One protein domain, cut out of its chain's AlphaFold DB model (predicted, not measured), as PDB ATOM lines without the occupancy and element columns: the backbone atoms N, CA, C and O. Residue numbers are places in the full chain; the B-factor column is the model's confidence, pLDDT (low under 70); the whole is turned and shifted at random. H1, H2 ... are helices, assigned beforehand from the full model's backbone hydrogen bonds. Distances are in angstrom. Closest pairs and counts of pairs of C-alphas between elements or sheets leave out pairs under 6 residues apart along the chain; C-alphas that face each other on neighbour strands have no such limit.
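This is residues 2 to 117 of the 158 residues of an uncharacterized protein of Mycobacterium sp (UniProt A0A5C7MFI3). What is the main picture? Long helix H1 is the spine: H2 folds back along its residues 17 to 29, H4 and H5 pack beside it, and short H3 lies at the opposite end from H2. How large is it? The 116 printed residues, with five named helices, are all helix by class and loose, radius of gyration of the C-alphas 16.7 A, spanning 55 by 32 by 20 A.

Where is H1? Residues 2 to 30 run 43.3 A from C-alpha 2 at (-30.164, 24.429, 14.009). Where are the others? H2 is residues 33 to 45, H3 57 to 62, H4 65 to 84, and H5 99 to 117, ending at (-21.294, 26.382, 15.229).

What touches H1? H2 does, opposite ways, closest C-alphas Ala 24 and Ile 40, 5.1 A; H4, the same way, Val 12 and Ala 73, 6.1 A; H5, opposite ways, Leu 4 and Ala 113, 4.9 A. How are the backbones? Each O i to N i+4 pair is within hydrogen-bond range in H3, 24 of 25 in H1, 7 of 9 in H2, 11 of 16 in H4, 13 of 15 in H5.

Which links are long? H2 to H3 and H4 to H5; the printed part has no cut. Where is pLDDT under 70? At residue 94.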
ATOM      1  N   GLN A   2     -28.921  24.757  13.281       82.19
ATOM      2  CA  GLN A   2     -30.164  24.429  14.009       82.19
ATOM      3  C   GLN A   2     -30.053  24.558  15.539       82.19
ATOM      4  O   GLN A   2     -30.948  25.119  16.154       82.19
ATOM      5  N   VAL A   3     -28.935  24.125  16.137       87.50
ATOM      6  CA  VAL A   3     -28.684  24.267  17.588       87.50
ATOM      7  C   VAL A   3     -28.685  25.737  18.026       87.50
ATOM      8  O   VAL A   3     -29.331  26.081  19.007       87.50
ATOM      9  N   LEU A   4     -28.031  26.622  17.266       91.06
ATOM     10  CA  LEU A   4     -28.002  28.059  17.554       91.06
ATOM     11  C   LEU A   4     -29.385  28.700  17.380       91.06
ATOM     12  O   LEU A   4     -29.816  29.460  18.239       91.06
ATOM     13  N   ALA A   5     -30.094  28.374  16.297       91.12
ATOM     14  CA  ALA A   5     -31.441  28.890  16.066       91.12
ATOM     15  C   ALA A   5     -32.415  28.460  17.180       91.12
ATOM     16  O   ALA A   5     -33.183  29.285  17.669       91.12
ATOM     17  N   ALA A   6     -32.332  27.204  17.629       91.31
ATOM     18  CA  ALA A   6     -33.111  26.693  18.755       91.31
ATOM     19  C   ALA A   6     -32.737  27.382  20.078       91.31
ATOM     20  O   ALA A   6     -33.627  27.792  20.815       91.31
ATOM     21  N   ALA A   7     -31.444  27.582  20.354       93.56
ATOM     22  CA  ALA A   7     -30.992  28.276  21.562       93.56
ATOM     23  C   ALA A   7     -31.508  29.726  21.619       93.56
ATOM     24  O   ALA A   7     -32.025  30.165  22.646       93.56
ATOM     25  N   VAL A   8     -31.435  30.459  20.502       94.12
ATOM     26  CA  VAL A   8     -31.988  31.822  20.412       94.12
ATOM     27  C   VAL A   8     -33.510  31.806  20.566       94.12
ATOM     28  O   VAL A   8     -34.068  32.660  21.252       94.12
ATOM     29  N   HIS A   9     -34.197  30.839  19.962       93.88
ATOM     30  CA  HIS A   9     -35.650  30.709  20.077       93.88
ATOM     31  C   HIS A   9     -36.106  30.425  21.511       93.88
ATOM     32  O   HIS A   9     -37.028  31.086  21.989       93.88
ATOM     33  N   GLU A  10     -35.423  29.536  22.232       93.69
ATOM     34  CA  GLU A  10     -35.722  29.260  23.642       93.69
ATOM     35  C   GLU A  10     -35.402  30.454  24.554       93.69
ATOM     36  O   GLU A  10     -36.185  30.763  25.460       93.69
ATOM     37  N   LEU A  11     -34.316  31.193  24.284       95.31
ATOM     38  CA  LEU A  11     -34.023  32.455  24.971       95.31
ATOM     39  C   LEU A  11     -35.174  33.454  24.795       95.31
ATOM     40  O   LEU A  11     -35.696  33.988  25.778       95.31
ATOM     41  N   VAL A  12     -35.600  33.696  23.552       95.00
ATOM     42  CA  VAL A  12     -36.699  34.628  23.264       95.00
ATOM     43  C   VAL A  12     -38.004  34.133  23.895       95.00
ATOM     44  O   VAL A  12     -38.725  34.921  24.504       95.00
ATOM     45  N   GLY A  13     -38.295  32.833  23.827       93.38
ATOM     46  CA  GLY A  13     -39.463  32.232  24.472       93.38
ATOM     47  C   GLY A  13     -39.475  32.431  25.991       93.38
ATOM     48  O   GLY A  13     -40.525  32.723  26.562       93.38
ATOM     49  N   THR A  14     -38.313  32.330  26.639       93.69
ATOM     50  CA  THR A  14     -38.152  32.596  28.078       93.69
ATOM     51  C   THR A  14     -38.444  34.061  28.404       93.69
ATOM     52  O   THR A  14     -39.239  34.353  29.299       93.69
ATOM     53  N   VAL A  15     -37.872  34.990  27.631       94.62
ATOM     54  CA  VAL A  15     -38.110  36.435  27.782       94.62
ATOM     55  C   VAL A  15     -39.590  36.777  27.604       94.62
ATOM     56  O   VAL A  15     -40.153  37.521  28.406       94.62
ATOM     57  N   VAL A  16     -40.245  36.212  26.589       94.62
ATOM     58  CA  VAL A  16     -41.683  36.396  26.345       94.62
ATOM     59  C   VAL A  16     -42.506  35.928  27.541       94.62
ATOM     60  O   VAL A  16     -43.403  36.654  27.968       94.62
ATOM     61  N   GLY A  17     -42.162  34.779  28.131       93.12
ATOM     62  CA  GLY A  17     -42.801  34.278  29.349       93.12
ATOM     63  C   GLY A  17     -42.709  35.266  30.514       93.12
ATOM     64  O   GLY A  17     -43.724  35.590  31.131       93.12
ATOM     65  N   TRP A  18     -41.526  35.831  30.771       94.00
ATOM     66  CA  TRP A  18     -41.346  36.832  31.834       94.00
ATOM     67  C   TRP A  18     -42.136  38.116  31.587       94.00
ATOM     68  O   TRP A  18     -42.724  38.690  32.508       94.00
ATOM     69  N   LEU A  19     -42.161  38.589  30.339       94.38
ATOM     70  CA  LEU A  19     -42.912  39.786  29.964       94.38
ATOM     71  C   LEU A  19     -44.421  39.560  30.089       94.38
ATOM     72  O   LEU A  19     -45.126  40.430  30.610       94.38
ATOM     73  N   ALA A  20     -44.899  38.389  29.667       94.06
ATOM     74  CA  ALA A  20     -46.286  37.978  29.812       94.06
ATOM     75  C   ALA A  20     -46.691  37.905  31.285       94.06
ATOM     76  O   ALA A  20     -47.712  38.478  31.664       94.06
ATOM     77  N   GLU A  21     -45.861  37.297  32.137       92.62
ATOM     78  CA  GLU A  21     -46.115  37.222  33.574       92.62
ATOM     79  C   GLU A  21     -46.160  38.619  34.209       92.62
ATOM     80  O   GLU A  21     -47.116  38.962  34.909       92.62
ATOM     81  N   ALA A  22     -45.186  39.477  33.903       91.31
ATOM     82  CA  ALA A  22     -45.148  40.843  34.420       91.31
ATOM     83  C   ALA A  22     -46.368  41.672  33.979       91.31
ATOM     84  O   ALA A  22     -46.873  42.511  34.734       91.31
ATOM     85  N   GLN A  23     -46.862  41.463  32.757       91.94
ATOM     86  CA  GLN A  23     -48.081  42.103  32.267       91.94
ATOM     87  C   GLN A  23     -49.336  41.521  32.930       91.94
ATOM     88  O   GLN A  23     -50.234  42.277  33.310       91.94
ATOM     89  N   ALA A  24     -49.392  40.202  33.102       92.50
ATOM     90  CA  ALA A  24     -50.487  39.491  33.744       92.50
ATOM     91  C   ALA A  24     -50.646  39.915  35.211       92.50
ATOM     92  O   ALA A  24     -51.756  40.232  35.634       92.50
ATOM     93  N   GLN A  25     -49.546  40.036  35.960       90.88
ATOM     94  CA  GLN A  25     -49.553  40.519  37.345       90.88
ATOM     95  C   GLN A  25     -50.155  41.928  37.468       90.88
ATOM     96  O   GLN A  25     -50.939  42.185  38.385       90.88
ATOM     97  N   LYS A  26     -49.837  42.830  36.525       90.06
ATOM     98  CA  LYS A  26     -50.404  44.190  36.477       90.06
ATOM     99  C   LYS A  26     -51.896  44.175  36.153       90.06
ATOM    100  O   LYS A  26     -52.671  44.844  36.828       90.06
ATOM    101  N   LYS A  27     -52.309  43.405  35.141       90.38
ATOM    102  CA  LYS A  27     -53.720  43.291  34.736       90.38
ATOM    103  C   LYS A  27     -54.583  42.638  35.819       90.38
ATOM    104  O   LYS A  27     -55.718  43.048  36.029       90.38
ATOM    105  N   ALA A  28     -54.031  41.666  36.541       91.31
ATOM    106  CA  ALA A  28     -54.721  40.949  37.607       91.31
ATOM    107  C   ALA A  28     -54.714  41.682  38.962       91.31
ATOM    108  O   ALA A  28     -55.159  41.112  39.955       91.31
ATOM    109  N   ALA A  29     -54.209  42.920  39.046       90.06
ATOM    110  CA  ALA A  29     -54.142  43.665  40.306       90.06
ATOM    111  C   ALA A  29     -55.524  43.895  40.945       90.06
ATOM    112  O   ALA A  29     -55.642  43.847  42.165       90.06
ATOM    113  N   ASN A  30     -56.560  44.074  40.119       88.38
ATOM    114  CA  ASN A  30     -57.934  44.341  40.560       88.38
ATOM    115  C   ASN A  30     -58.853  43.110  40.469       88.38
ATOM    116  O   ASN A  30     -60.064  43.223  40.648       88.38
ATOM    117  N   VAL A  31     -58.304  41.937  40.148       90.44
ATOM    118  CA  VAL A  31     -59.075  40.689  40.106       90.44
ATOM    119  C   VAL A  31     -59.290  40.194  41.534       90.44
ATOM    120  O   VAL A  31     -58.395  40.292  42.374       90.44
ATOM    121  N   ALA A  32     -60.471  39.637  41.809       90.06
ATOM    122  CA  ALA A  32     -60.783  39.057  43.112       90.06
ATOM    123  C   ALA A  32     -59.699  38.037  43.539       90.06
ATOM    124  O   ALA A  32     -59.289  37.221  42.706       90.06
ATOM    125  N   PRO A  33     -59.265  38.015  44.816       84.62
ATOM    126  CA  PRO A  33     -58.156  37.168  45.267       84.62
ATOM    127  C   PRO A  33     -58.298  35.688  44.882       84.62
ATOM    128  O   PRO A  33     -57.336  35.085  44.418       84.62
ATOM    129  N   GLY A  34     -59.512  35.127  44.963       87.50
ATOM    130  CA  GLY A  34     -59.785  33.729  44.604       87.50
ATOM    131  C   GLY A  34     -59.667  33.392  43.110       87.50
ATOM    132  O   GLY A  34     -59.598  32.220  42.755       87.50
ATOM    133  N   ALA A  35     -59.628  34.394  42.225       91.06
ATOM    134  CA  ALA A  35     -59.481  34.214  40.779       91.06
ATOM    135  C   ALA A  35     -58.150  34.756  40.234       91.06
ATOM    136  O   ALA A  35     -57.850  34.560  39.052       91.06
ATOM    137  N   ARG A  36     -57.349  35.436  41.064       90.06
ATOM    138  CA  ARG A  36     -56.152  36.169  40.637       90.06
ATOM    139  C   ARG A  36     -55.104  35.251  40.016       90.06
ATOM    140  O   ARG A  36     -54.739  35.450  38.860       90.06
ATOM    141  N   ASP A  37     -54.697  34.209  40.733       90.62
ATOM    142  CA  ASP A  37     -53.643  33.292  40.278       90.62
ATOM    143  C   ASP A  37     -54.053  32.535  39.015       90.62
ATOM    144  O   ASP A  37     -53.270  32.396  38.076       90.62
ATOM    145  N   ARG A  38     -55.319  32.105  38.951       91.94
ATOM    146  CA  ARG A  38     -55.881  31.465  37.758       91.94
ATOM    147  C   ARG A  38     -55.872  32.415  36.560       91.94
ATOM    148  O   ARG A  38     -55.521  31.997  35.463       91.94
ATOM    149  N   SER A  39     -56.231  33.680  36.769       89.88
ATOM    150  CA  SER A  39     -56.247  34.692  35.706       89.88
ATOM    151  C   SER A  39     -54.840  34.996  35.197       89.88
ATOM    152  O   SER A  39     -54.652  35.145  33.993       89.88
ATOM    153  N   ILE A  40     -53.849  35.054  36.093       91.88
ATOM    154  CA  ILE A  40     -52.443  35.240  35.716       91.88
ATOM    155  C   ILE A  40     -51.972  34.081  34.839       91.88
ATOM    156  O   ILE A  40     -51.468  34.338  33.751       91.88
ATOM    157  N   ARG A  41     -52.200  32.829  35.261       91.69
ATOM    158  CA  ARG A  41     -51.818  31.644  34.473       91.69
ATOM    159  C   ARG A  41     -52.447  31.655  33.086       91.69
ATOM    160  O   ARG A  41     -51.723  31.583  32.110       91.69
ATOM    161  N   LEU A  42     -53.760  31.876  32.993       92.44
ATOM    162  CA  LEU A  42     -54.449  31.936  31.700       92.44
ATOM    163  C   LEU A  42     -53.896  33.040  30.786       92.44
ATOM    164  O   LEU A  42     -53.771  32.831  29.586       92.44
ATOM    165  N   MET A  43     -53.554  34.212  31.329       91.38
ATOM    166  CA  MET A  43     -52.944  35.283  30.532       91.38
ATOM    167  C   MET A  43     -51.528  34.938  30.060       91.38
ATOM    168  O   MET A  43     -51.152  35.356  28.969       91.38
ATOM    169  N   VAL A  44     -50.754  34.209  30.868       91.69
ATOM    170  CA  VAL A  44     -49.419  33.724  30.490       91.69
ATOM    171  C   VAL A  44     -49.525  32.623  29.437       91.69
ATOM    172  O   VAL A  44     -48.815  32.684  28.441       91.69
ATOM    173  N   ASP A  45     -50.448  31.676  29.601       89.38
ATOM    174  CA  ASP A  45     -50.676  30.579  28.653       89.38
ATOM    175  C   ASP A  45     -51.149  31.086  27.279       89.38
ATOM    176  O   ASP A  45     -50.870  30.472  26.252       89.38
ATOM    177  N   LEU A  46     -51.849  32.225  27.248       89.81
ATOM    178  CA  LEU A  46     -52.269  32.904  26.019       89.81
ATOM    179  C   LEU A  46     -51.160  33.738  25.363       89.81
ATOM    180  O   LEU A  46     -51.379  34.282  24.279       89.81
ATOM    181  N   ALA A  47     -49.996  33.893  25.997       88.75
ATOM    182  CA  ALA A  47     -48.901  34.638  25.399       88.75
ATOM    183  C   ALA A  47     -48.331  33.865  24.205       88.75
ATOM    184  O   ALA A  47     -47.769  32.778  24.344       88.75
ATOM    185  N   GLU A  48     -48.464  34.445  23.014       86.31
ATOM    186  CA  GLU A  48     -47.947  33.838  21.795       86.31
ATOM    187  C   GLU A  48     -46.417  33.770  21.838       86.31
ATOM    188  O   GLU A  48     -45.722  34.791  21.879       86.31
ATOM    189  N   ARG A  49     -45.884  32.543  21.800       84.00
ATOM    190  CA  ARG A  49     -44.455  32.331  21.578       84.00
ATOM    191  C   ARG A  49     -44.110  32.753  20.142       84.00
ATOM    192  O   ARG A  49     -44.820  32.360  19.212       84.00
ATOM    193  N   PRO A  50     -43.024  33.516  19.934       87.31
ATOM    194  CA  PRO A  50     -42.593  33.886  18.599       87.31
ATOM    195  C   PRO A  50     -42.308  32.636  17.776       87.31
ATOM    196  O   PRO A  50     -41.793  31.633  18.278       87.31
ATOM    197  N   LYS A  51     -42.680  32.687  16.500       88.62
ATOM    198  CA  LYS A  51     -42.430  31.587  15.573       88.62
ATOM    199  C   LYS A  51     -40.937  31.522  15.282       88.62
ATOM    200  O   LYS A  51     -40.318  32.552  15.023       88.62
ATOM    201  N   LEU A  52     -40.382  30.314  15.308       87.06
ATOM    202  CA  LEU A  52     -39.022  30.085  14.841       87.06
ATOM    203  C   LEU A  52     -38.958  30.477  13.352       87.06
ATOM    204  O   LEU A  52     -39.789  29.986  12.581       87.06
ATOM    205  N   PRO A  53     -38.033  31.360  12.938       86.62
ATOM    206  CA  PRO A  53     -37.894  31.721  11.537       86.62
ATOM    207  C   PRO A  53     -37.493  30.495  10.719       86.62
ATOM    208  O   PRO A  53     -36.649  29.697  11.131       86.62
ATOM    209  N   GLU A  54     -38.096  30.361   9.543       88.12
ATOM    210  CA  GLU A  54     -37.692  29.354   8.572       88.12
ATOM    211  C   GLU A  54     -36.336  29.749   7.979       88.12
ATOM    212  O   GLU A  54     -36.175  30.843   7.438       88.12
ATOM    213  N   ILE A  55     -35.344  28.868   8.115       87.69
ATOM    214  CA  ILE A  55     -33.998  29.094   7.591       87.69
ATOM    215  C   ILE A  55     -33.825  28.219   6.353       87.69
ATOM    216  O   ILE A  55     -33.663  27.006   6.466       87.69
ATOM    217  N   THR A  56     -33.878  28.852   5.182       89.81
ATOM    218  CA  THR A  56     -33.718  28.201   3.876       89.81
ATOM    219  C   THR A  56     -32.241  27.999   3.518       89.81
ATOM    220  O   THR A  56     -31.352  28.618   4.108       89.81
ATOM    221  N   ASP A  57     -31.968  27.171   2.506       89.38
ATOM    222  CA  ASP A  57     -30.608  26.978   1.981       89.38
ATOM    223  C   ASP A  57     -30.011  28.276   1.412       89.38
ATOM    224  O   ASP A  57     -28.822  28.549   1.580       89.38
ATOM    225  N   ASP A  58     -30.842  29.121   0.802       89.62
ATOM    226  CA  ASP A  58     -30.429  30.449   0.339       89.62
ATOM    227  C   ASP A  58     -30.074  31.371   1.516       89.62
ATOM    228  O   ASP A  58     -29.050  32.062   1.499       89.62
ATOM    229  N   ALA A  59     -30.861  31.323   2.597       88.44
ATOM    230  CA  ALA A  59     -30.554  32.070   3.807       88.44
ATOM    231  C   ALA A  59     -29.230  31.612   4.426       88.44
ATOM    232  O   ALA A  59     -28.445  32.448   4.875       88.44
ATOM    233  N   LEU A  60     -28.955  30.302   4.404       87.00
ATOM    234  CA  LEU A  60     -27.686  29.710   4.827       87.00
ATOM    235  C   LEU A  60     -26.504  30.203   3.991       87.00
ATOM    236  O   LEU A  60     -25.494  30.607   4.569       87.00
ATOM    237  N   ALA A  61     -26.630  30.187   2.663       87.69
ATOM    238  CA  ALA A  61     -25.567  30.593   1.748       87.69
ATOM    239  C   ALA A  61     -25.275  32.101   1.815       87.69
ATOM    240  O   ALA A  61     -24.116  32.510   1.830       87.69
ATOM    241  N   SER A  62     -26.320  32.929   1.897       91.12
ATOM    242  CA  SER A  62     -26.207  34.391   1.978       91.12
ATOM    243  C   SER A  62     -25.826  34.907   3.371       91.12
ATOM    244  O   SER A  62     -25.415  36.057   3.512       91.12
ATOM    245  N   GLY A  63     -25.991  34.090   4.416       88.12
ATOM    246  CA  GLY A  63     -25.809  34.504   5.810       88.12
ATOM    247  C   GLY A  63     -26.977  35.312   6.391       88.12
ATOM    248  O   GLY A  63     -26.919  35.720   7.552       88.12
ATOM    249  N   SER A  64     -28.060  35.518   5.633       92.06
ATOM    250  CA  SER A  64     -29.227  36.306   6.066       92.06
ATOM    251  C   SER A  64     -30.010  35.671   7.226       92.06
ATOM    252  O   SER A  64     -30.768  36.356   7.917       92.06
ATOM    253  N   TRP A  65     -29.767  34.389   7.519       91.75
ATOM    254  CA  TRP A  65     -30.310  33.695   8.692       91.75
ATOM    255  C   TRP A  65     -29.984  34.405  10.016       91.75
ATOM    256  O   TRP A  65     -30.809  34.405  10.930       91.75
ATOM    257  N   ALA A  66     -28.816  35.049  10.126       91.19
ATOM    258  CA  ALA A  66     -28.430  35.777  11.334       91.19
ATOM    259  C   ALA A  66     -29.341  36.993  11.564       91.19
ATOM    260  O   ALA A  66     -29.793  37.236  12.683       91.19
ATOM    261  N   THR A  67     -29.673  37.716  10.492       93.19
ATOM    262  CA  THR A  67     -30.608  38.844  10.539       93.19
ATOM    263  C   THR A  67     -31.999  38.388  10.964       93.19
ATOM    264  O   THR A  67     -32.594  39.023  11.827       93.19
ATOM    265  N   ALA A  68     -32.495  37.260  10.447       93.06
ATOM    266  CA  ALA A  68     -33.804  36.730  10.837       93.06
ATOM    267  C   ALA A  68     -33.897  36.430  12.347       93.06
ATOM    268  O   ALA A  68     -34.910  36.733  12.979       93.06
ATOM    269  N   LEU A  69     -32.829  35.891  12.948       92.75
ATOM    270  CA  LEU A  69     -32.765  35.650  14.394       92.75
ATOM    271  C   LEU A  69     -32.749  36.957  15.203       92.75
ATOM    272  O   LEU A  69     -33.419  37.048  16.233       92.75
ATOM    273  N   VAL A  70     -32.030  37.981  14.733       93.94
ATOM    274  CA  VAL A  70     -32.023  39.313  15.365       93.94
ATOM    275  C   VAL A  70     -33.406  39.957  15.290       93.94
ATOM    276  O   VAL A  70     -33.902  40.446  16.302       93.94
ATOM    277  N   GLU A  71     -34.053  39.922  14.126       94.00
ATOM    278  CA  GLU A  71     -35.395  40.485  13.943       94.00
ATOM    279  C   GLU A  71     -36.453  39.765  14.786       94.00
ATOM    280  O   GLU A  71     -37.368  40.409  15.291       94.00
ATOM    281  N   MET A  72     -36.303  38.458  15.026       93.94
ATOM    282  CA  MET A  72     -37.164  37.722  15.958       93.94
ATOM    283  C   MET A  72     -37.030  38.234  17.403       93.94
ATOM    284  O   MET A  72     -38.025  38.321  18.121       93.94
ATOM    285  N   ALA A  73     -35.816  38.571  17.849       93.69
ATOM    286  CA  ALA A  73     -35.561  39.018  19.221       93.69
ATOM    287  C   ALA A  73     -35.836  40.520  19.439       93.69
ATOM    288  O   ALA A  73     -36.216  40.931  20.541       93.69
ATOM    289  N   ARG A  74     -35.667  41.339  18.392       94.81
ATOM    290  CA  ARG A  74     -35.729  42.811  18.425       94.81
ATOM    291  C   ARG A  74     -36.965  43.387  19.141       94.81
ATOM    292  O   ARG A  74     -36.782  44.315  19.933       94.81
ATOM    293  N   PRO A  75     -38.202  42.881  18.952       94.69
ATOM    294  CA  PRO A  75     -39.390  43.460  19.590       94.69
ATOM    295  C   PRO A  75     -39.365  43.415  21.124       94.69
ATOM    296  O   PRO A  75     -40.080  44.172  21.782       94.69
ATOM    297  N   TYR A  76     -38.554  42.530  21.707       94.38
ATOM    298  CA  TYR A  76     -38.545  42.262  23.142       94.38
ATOM    299  C   TYR A  76     -37.439  43.001  23.899       94.38
ATOM    300  O   TYR A  76     -37.484  43.037  25.128       94.38
ATOM    301  N   SER A  77     -36.489  43.639  23.205       93.50
ATOM    302  CA  SER A  77     -35.342  44.316  23.829       93.50
ATOM    303  C   SER A  77     -35.761  45.434  24.793       93.50
ATOM    304  O   SER A  77     -35.364  45.425  25.959       93.50
ATOM    305  N   ASP A  78     -36.619  46.356  24.354       95.75
ATOM    306  CA  ASP A  78     -37.082  47.476  25.187       95.75
ATOM    307  C   ASP A  78     -37.971  47.027  26.363       95.75
ATOM    308  O   ASP A  78     -37.762  47.484  27.496       95.75
ATOM    309  N   PRO A  79     -38.977  46.147  26.159       94.75
ATOM    310  CA  PRO A  79     -39.729  45.565  27.265       94.75
ATOM    311  C   PRO A  79     -38.840  44.848  28.285       94.75
ATOM    312  O   PRO A  79     -39.034  45.039  29.488       94.75
ATOM    313  N   LEU A  80     -37.857  44.069  27.820       95.06
ATOM    314  CA  LEU A  80     -36.925  43.346  28.680       95.06
ATOM    315  C   LEU A  80     -36.067  44.314  29.496       95.06
ATOM    316  O   LEU A  80     -36.000  44.172  30.714       95.06
ATOM    317  N   ALA A  81     -35.501  45.352  28.878       95.00
ATOM    318  CA  ALA A  81     -34.734  46.374  29.591       95.00
ATOM    319  C   ALA A  81     -35.564  47.033  30.709       95.00
ATOM    320  O   ALA A  81     -35.106  47.183  31.843       95.00
ATOM    321  N   LYS A  82     -36.835  47.356  30.432       94.56
ATOM    322  CA  LYS A  82     -37.769  47.900  31.433       94.56
ATOM    323  C   LYS A  82     -38.133  46.896  32.530       94.56
ATOM    324  O   LYS A  82     -38.490  47.320  33.634       94.56
ATOM    325  N   HIS A  83     -38.152  45.600  32.228       93.00
ATOM    326  CA  HIS A  83     -38.388  44.543  33.210       93.00
ATOM    327  C   HIS A  83     -37.176  44.399  34.138       93.00
ATOM    328  O   HIS A  83     -37.326  44.509  35.353       93.00
ATOM    329  N   LEU A  84     -35.975  44.277  33.568       92.81
ATOM    330  CA  LEU A  84     -34.716  44.175  34.310       92.81
ATOM    331  C   LEU A  84     -34.439  45.414  35.165       92.81
ATOM    332  O   LEU A  84     -34.015  45.279  36.305       92.81
ATOM    333  N   GLY A  85     -34.772  46.615  34.680       92.00
ATOM    334  CA  GLY A  85     -34.636  47.853  35.458       92.00
ATOM    335  C   GLY A  85     -35.512  47.919  36.717       92.00
ATOM    336  O   GLY A  85     -35.320  48.802  37.547       92.00
ATOM    337  N   ARG A  86     -36.482  47.006  36.871       89.62
ATOM    338  CA  ARG A  86     -37.311  46.855  38.080       89.62
ATOM    339  C   ARG A  86     -36.969  45.599  38.884       89.62
ATOM    340  O   ARG A  86     -37.550  45.392  39.947       89.62
ATOM    341  N   ALA A  87     -36.100  44.737  38.359       87.81
ATOM    342  CA  ALA A  87     -35.733  43.492  39.007       87.81
ATOM    343  C   ALA A  87     -34.814  43.754  40.206       87.81
ATOM    344  O   ALA A  87     -34.131  44.777  40.288       87.81
ATOM    345  N   LYS A  88     -34.789  42.806  41.147       87.75
ATOM    346  CA  LYS A  88     -33.797  42.826  42.226       87.75
ATOM    347  C   LYS A  88     -32.389  42.695  41.630       87.75
ATOM    348  O   LYS A  88     -32.229  41.948  40.661       87.75
ATOM    349  N   PRO A  89     -31.381  43.371  42.205       86.25
ATOM    350  CA  PRO A  89     -30.005  43.194  41.773       86.25
ATOM    351  C   PRO A  89     -29.522  41.749  42.024       86.25
ATOM    352  O   PRO A  89     -30.076  41.060  42.894       86.25
ATOM    353  N   PRO A  90     -28.494  41.298  41.284       85.75
ATOM    354  CA  PRO A  90     -27.837  40.009  41.507       85.75
ATOM    355  C   PRO A  90     -27.406  39.810  42.966       85.75
ATOM    356  O   PRO A  90     -27.066  40.776  43.650       85.75
ATOM    357  N   GLY A  91     -27.442  38.567  43.452       82.94
ATOM    358  CA  GLY A  91     -27.048  38.209  44.824       82.94
ATOM    359  C   GLY A  91     -27.976  38.680  45.957       82.94
ATOM    360  O   GLY A  91     -27.703  38.394  47.117       82.94
ATOM    361  N   VAL A  92     -29.070  39.395  45.659       83.62
ATOM    362  CA  VAL A  92     -30.046  39.879  46.668       83.62
ATOM    363  C   VAL A  92     -31.373  39.114  46.613       83.62
ATOM    364  O   VAL A  92     -32.180  39.141  47.547       83.62
ATOM    365  N   ALA A  93     -31.638  38.431  45.503       74.81
ATOM    366  CA  ALA A  93     -32.793  37.563  45.368       74.81
ATOM    367  C   ALA A  93     -32.471  36.200  46.019       74.81
ATOM    368  O   ALA A  93     -31.955  35.287  45.397       74.81
ATOM    369  N   GLU A  94     -32.730  36.079  47.318       68.50
ATOM    370  CA  GLU A  94     -32.655  34.811  48.055       68.50
ATOM    371  C   GLU A  94     -34.088  34.293  48.284       68.50
ATOM    372  O   GLU A  94     -34.971  35.098  48.609       68.50
ATOM    373  N   PRO A  95     -34.383  32.990  48.099       72.44
ATOM    374  CA  PRO A  95     -33.495  31.897  47.666       72.44
ATOM    375  C   PRO A  95     -33.362  31.739  46.130       72.44
ATOM    376  O   PRO A  95     -32.681  30.829  45.663       72.44
ATOM    377  N   ASN A  96     -34.042  32.573  45.331       78.44
ATOM    378  CA  ASN A  96     -34.158  32.417  43.874       78.44
ATOM    379  C   ASN A  96     -33.318  33.437  43.109       78.44
ATOM    380  O   ASN A  96     -33.470  34.624  43.355       78.44
ATOM    381  N   ARG A  97     -32.580  33.009  42.078       83.31
ATOM    382  CA  ARG A  97     -31.812  33.905  41.189       83.31
ATOM    383  C   ARG A  97     -32.636  35.092  40.673       83.31
ATOM    384  O   ARG A  97     -33.809  34.955  40.319       83.31
ATOM    385  N   SER A  98     -31.995  36.252  40.591       89.44
ATOM    386  CA  SER A  98     -32.548  37.459  39.977       89.44
ATOM    387  C   SER A  98     -32.814  37.262  38.480       89.44
ATOM    388  O   SER A  98     -32.195  36.424  37.823       89.44
ATOM    389  N   ALA A  99     -33.701  38.084  37.909       89.62
ATOM    390  CA  ALA A  99     -33.989  38.051  36.473       89.62
ATOM    391  C   ALA A  99     -32.726  38.272  35.617       89.62
ATOM    392  O   ALA A  99     -32.584  37.658  34.564       89.62
ATOM    393  N   SER A 100     -31.784  39.095  36.090       91.62
ATOM    394  CA  SER A 100     -30.501  39.323  35.417       91.62
ATOM    395  C   SER A 100     -29.616  38.074  35.411       91.62
ATOM    396  O   SER A 100     -29.063  37.735  34.371       91.62
ATOM    397  N   GLU A 101     -29.520  37.351  36.530       93.06
ATOM    398  CA  GLU A 101     -28.741  36.103  36.619       93.06
ATOM    399  C   GLU A 101     -29.374  34.973  35.797       93.06
ATOM    400  O   GLU A 101     -28.673  34.160  35.197       93.06
ATOM    401  N   LEU A 102     -30.709  34.914  35.749       92.31
ATOM    402  CA  LEU A 102     -31.418  33.972  34.884       92.31
ATOM    403  C   LEU A 102     -31.195  34.298  33.403       92.31
ATOM    404  O   LEU A 102     -30.989  33.385  32.606       92.31
ATOM    405  N   LEU A 103     -31.200  35.583  33.037       94.56
ATOM    406  CA  LEU A 103     -30.934  36.014  31.666       94.56
ATOM    407  C   LEU A 103     -29.498  35.697  31.260       94.56
ATOM    408  O   LEU A 103     -29.274  35.191  30.167       94.56
ATOM    409  N   GLU A 104     -28.535  35.961  32.142       94.75
ATOM    410  CA  GLU A 104     -27.132  35.625  31.910       94.75
ATOM    411  C   GLU A 104     -26.959  34.122  31.667       94.75
ATOM    412  O   GLU A 104     -26.303  33.727  30.707       94.75
ATOM    413  N   ALA A 105     -27.588  33.275  32.486       93.88
ATOM    414  CA  ALA A 105     -27.548  31.829  32.288       93.88
ATOM    415  C   ALA A 105     -28.121  31.416  30.920       93.88
ATOM    416  O   ALA A 105     -27.512  30.602  30.233       93.88
ATOM    417  N   ALA A 106     -29.241  32.006  30.493       94.19
ATOM    418  CA  ALA A 106     -29.827  31.726  29.182       94.19
ATOM    419  C   ALA A 106     -28.950  32.225  28.016       94.19
ATOM    420  O   ALA A 106     -28.856  31.562  26.984       94.19
ATOM    421  N   LEU A 107     -28.271  33.367  28.172       95.56
ATOM    422  CA  LEU A 107     -27.328  33.885  27.176       95.56
ATOM    423  C   LEU A 107     -26.100  32.980  27.021       95.56
ATOM    424  O   LEU A 107     -25.652  32.765  25.898       95.56
ATOM    425  N   ARG A 108     -25.608  32.381  28.113       96.38
ATOM    426  CA  ARG A 108     -24.493  31.420  28.049       96.38
ATOM    427  C   ARG A 108     -24.814  30.207  27.174       96.38
ATOM    428  O   ARG A 108     -23.930  29.727  26.473       96.38
ATOM    429  N   GLU A 109     -26.060  29.736  27.154       96.19
ATOM    430  CA  GLU A 109     -26.476  28.643  26.258       96.19
ATOM    431  C   GLU A 109     -26.400  29.052  24.778       96.19
ATOM    432  O   GLU A 109     -25.955  28.276  23.928       96.19
ATOM    433  N   VAL A 110     -26.768  30.298  24.459       95.62
ATOM    434  CA  VAL A 110     -26.616  30.851  23.104       95.62
ATOM    435  C   VAL A 110     -25.139  30.974  22.730       95.62
ATOM    436  O   VAL A 110     -24.758  30.581  21.625       95.62
ATOM    437  N   ASP A 111     -24.297  31.449  23.652       96.62
ATOM    438  CA  ASP A 111     -22.850  31.549  23.441       96.62
ATOM    439  C   ASP A 111     -22.224  30.173  23.188       96.62
ATOM    440  O   ASP A 111     -21.434  30.004  22.254       96.62
ATOM    441  N   HIS A 112     -22.613  29.157  23.962       96.25
ATOM    442  CA  HIS A 112     -22.172  27.782  23.747       96.25
ATOM    443  C   HIS A 112     -22.580  27.260  22.364       96.25
ATOM    444  O   HIS A 112     -21.734  26.729  21.638       96.25
ATOM    445  N   ALA A 113     -23.828  27.478  21.949       95.06
ATOM    446  CA  ALA A 113     -24.299  27.079  20.624       95.06
ATOM    447  C   ALA A 113     -23.575  27.826  19.483       95.06
ATOM    448  O   ALA A 113     -23.294  27.248  18.426       95.06
ATOM    449  N   ALA A 114     -23.239  29.103  19.683       94.31
ATOM    450  CA  ALA A 114     -22.483  29.903  18.723       94.31
ATOM    451  C   ALA A 114     -21.027  29.419  18.593       94.31
ATOM    452  O   ALA A 114     -20.495  29.318  17.479       94.31
ATOM    453  N   LEU A 115     -20.393  29.065  19.714       95.94
ATOM    454  CA  LEU A 115     -19.056  28.471  19.735       95.94
ATOM    455  C   LEU A 115     -19.035  27.107  19.039       95.94
ATOM    456  O   LEU A 115     -18.149  26.867  18.217       95.94
ATOM    457  N   GLU A 116     -20.023  26.247  19.299       95.06
ATOM    458  CA  GLU A 116     -20.153  24.955  18.616       95.06
ATOM    459  C   GLU A 116     -20.285  25.144  17.096       95.06
ATOM    460  O   GLU A 116     -19.567  24.512  16.317       95.06
ATOM    461  N   LEU A 117     -21.152  26.063  16.651       91.81
ATOM    462  CA  LEU A 117     -21.294  26.382  15.229       91.81
ATOM    463  C   LEU A 117     -19.970  26.861  14.628       91.81
ATOM    464  O   LEU A 117     -19.579  26.397  13.558       91.81
TER     465      LEU A 117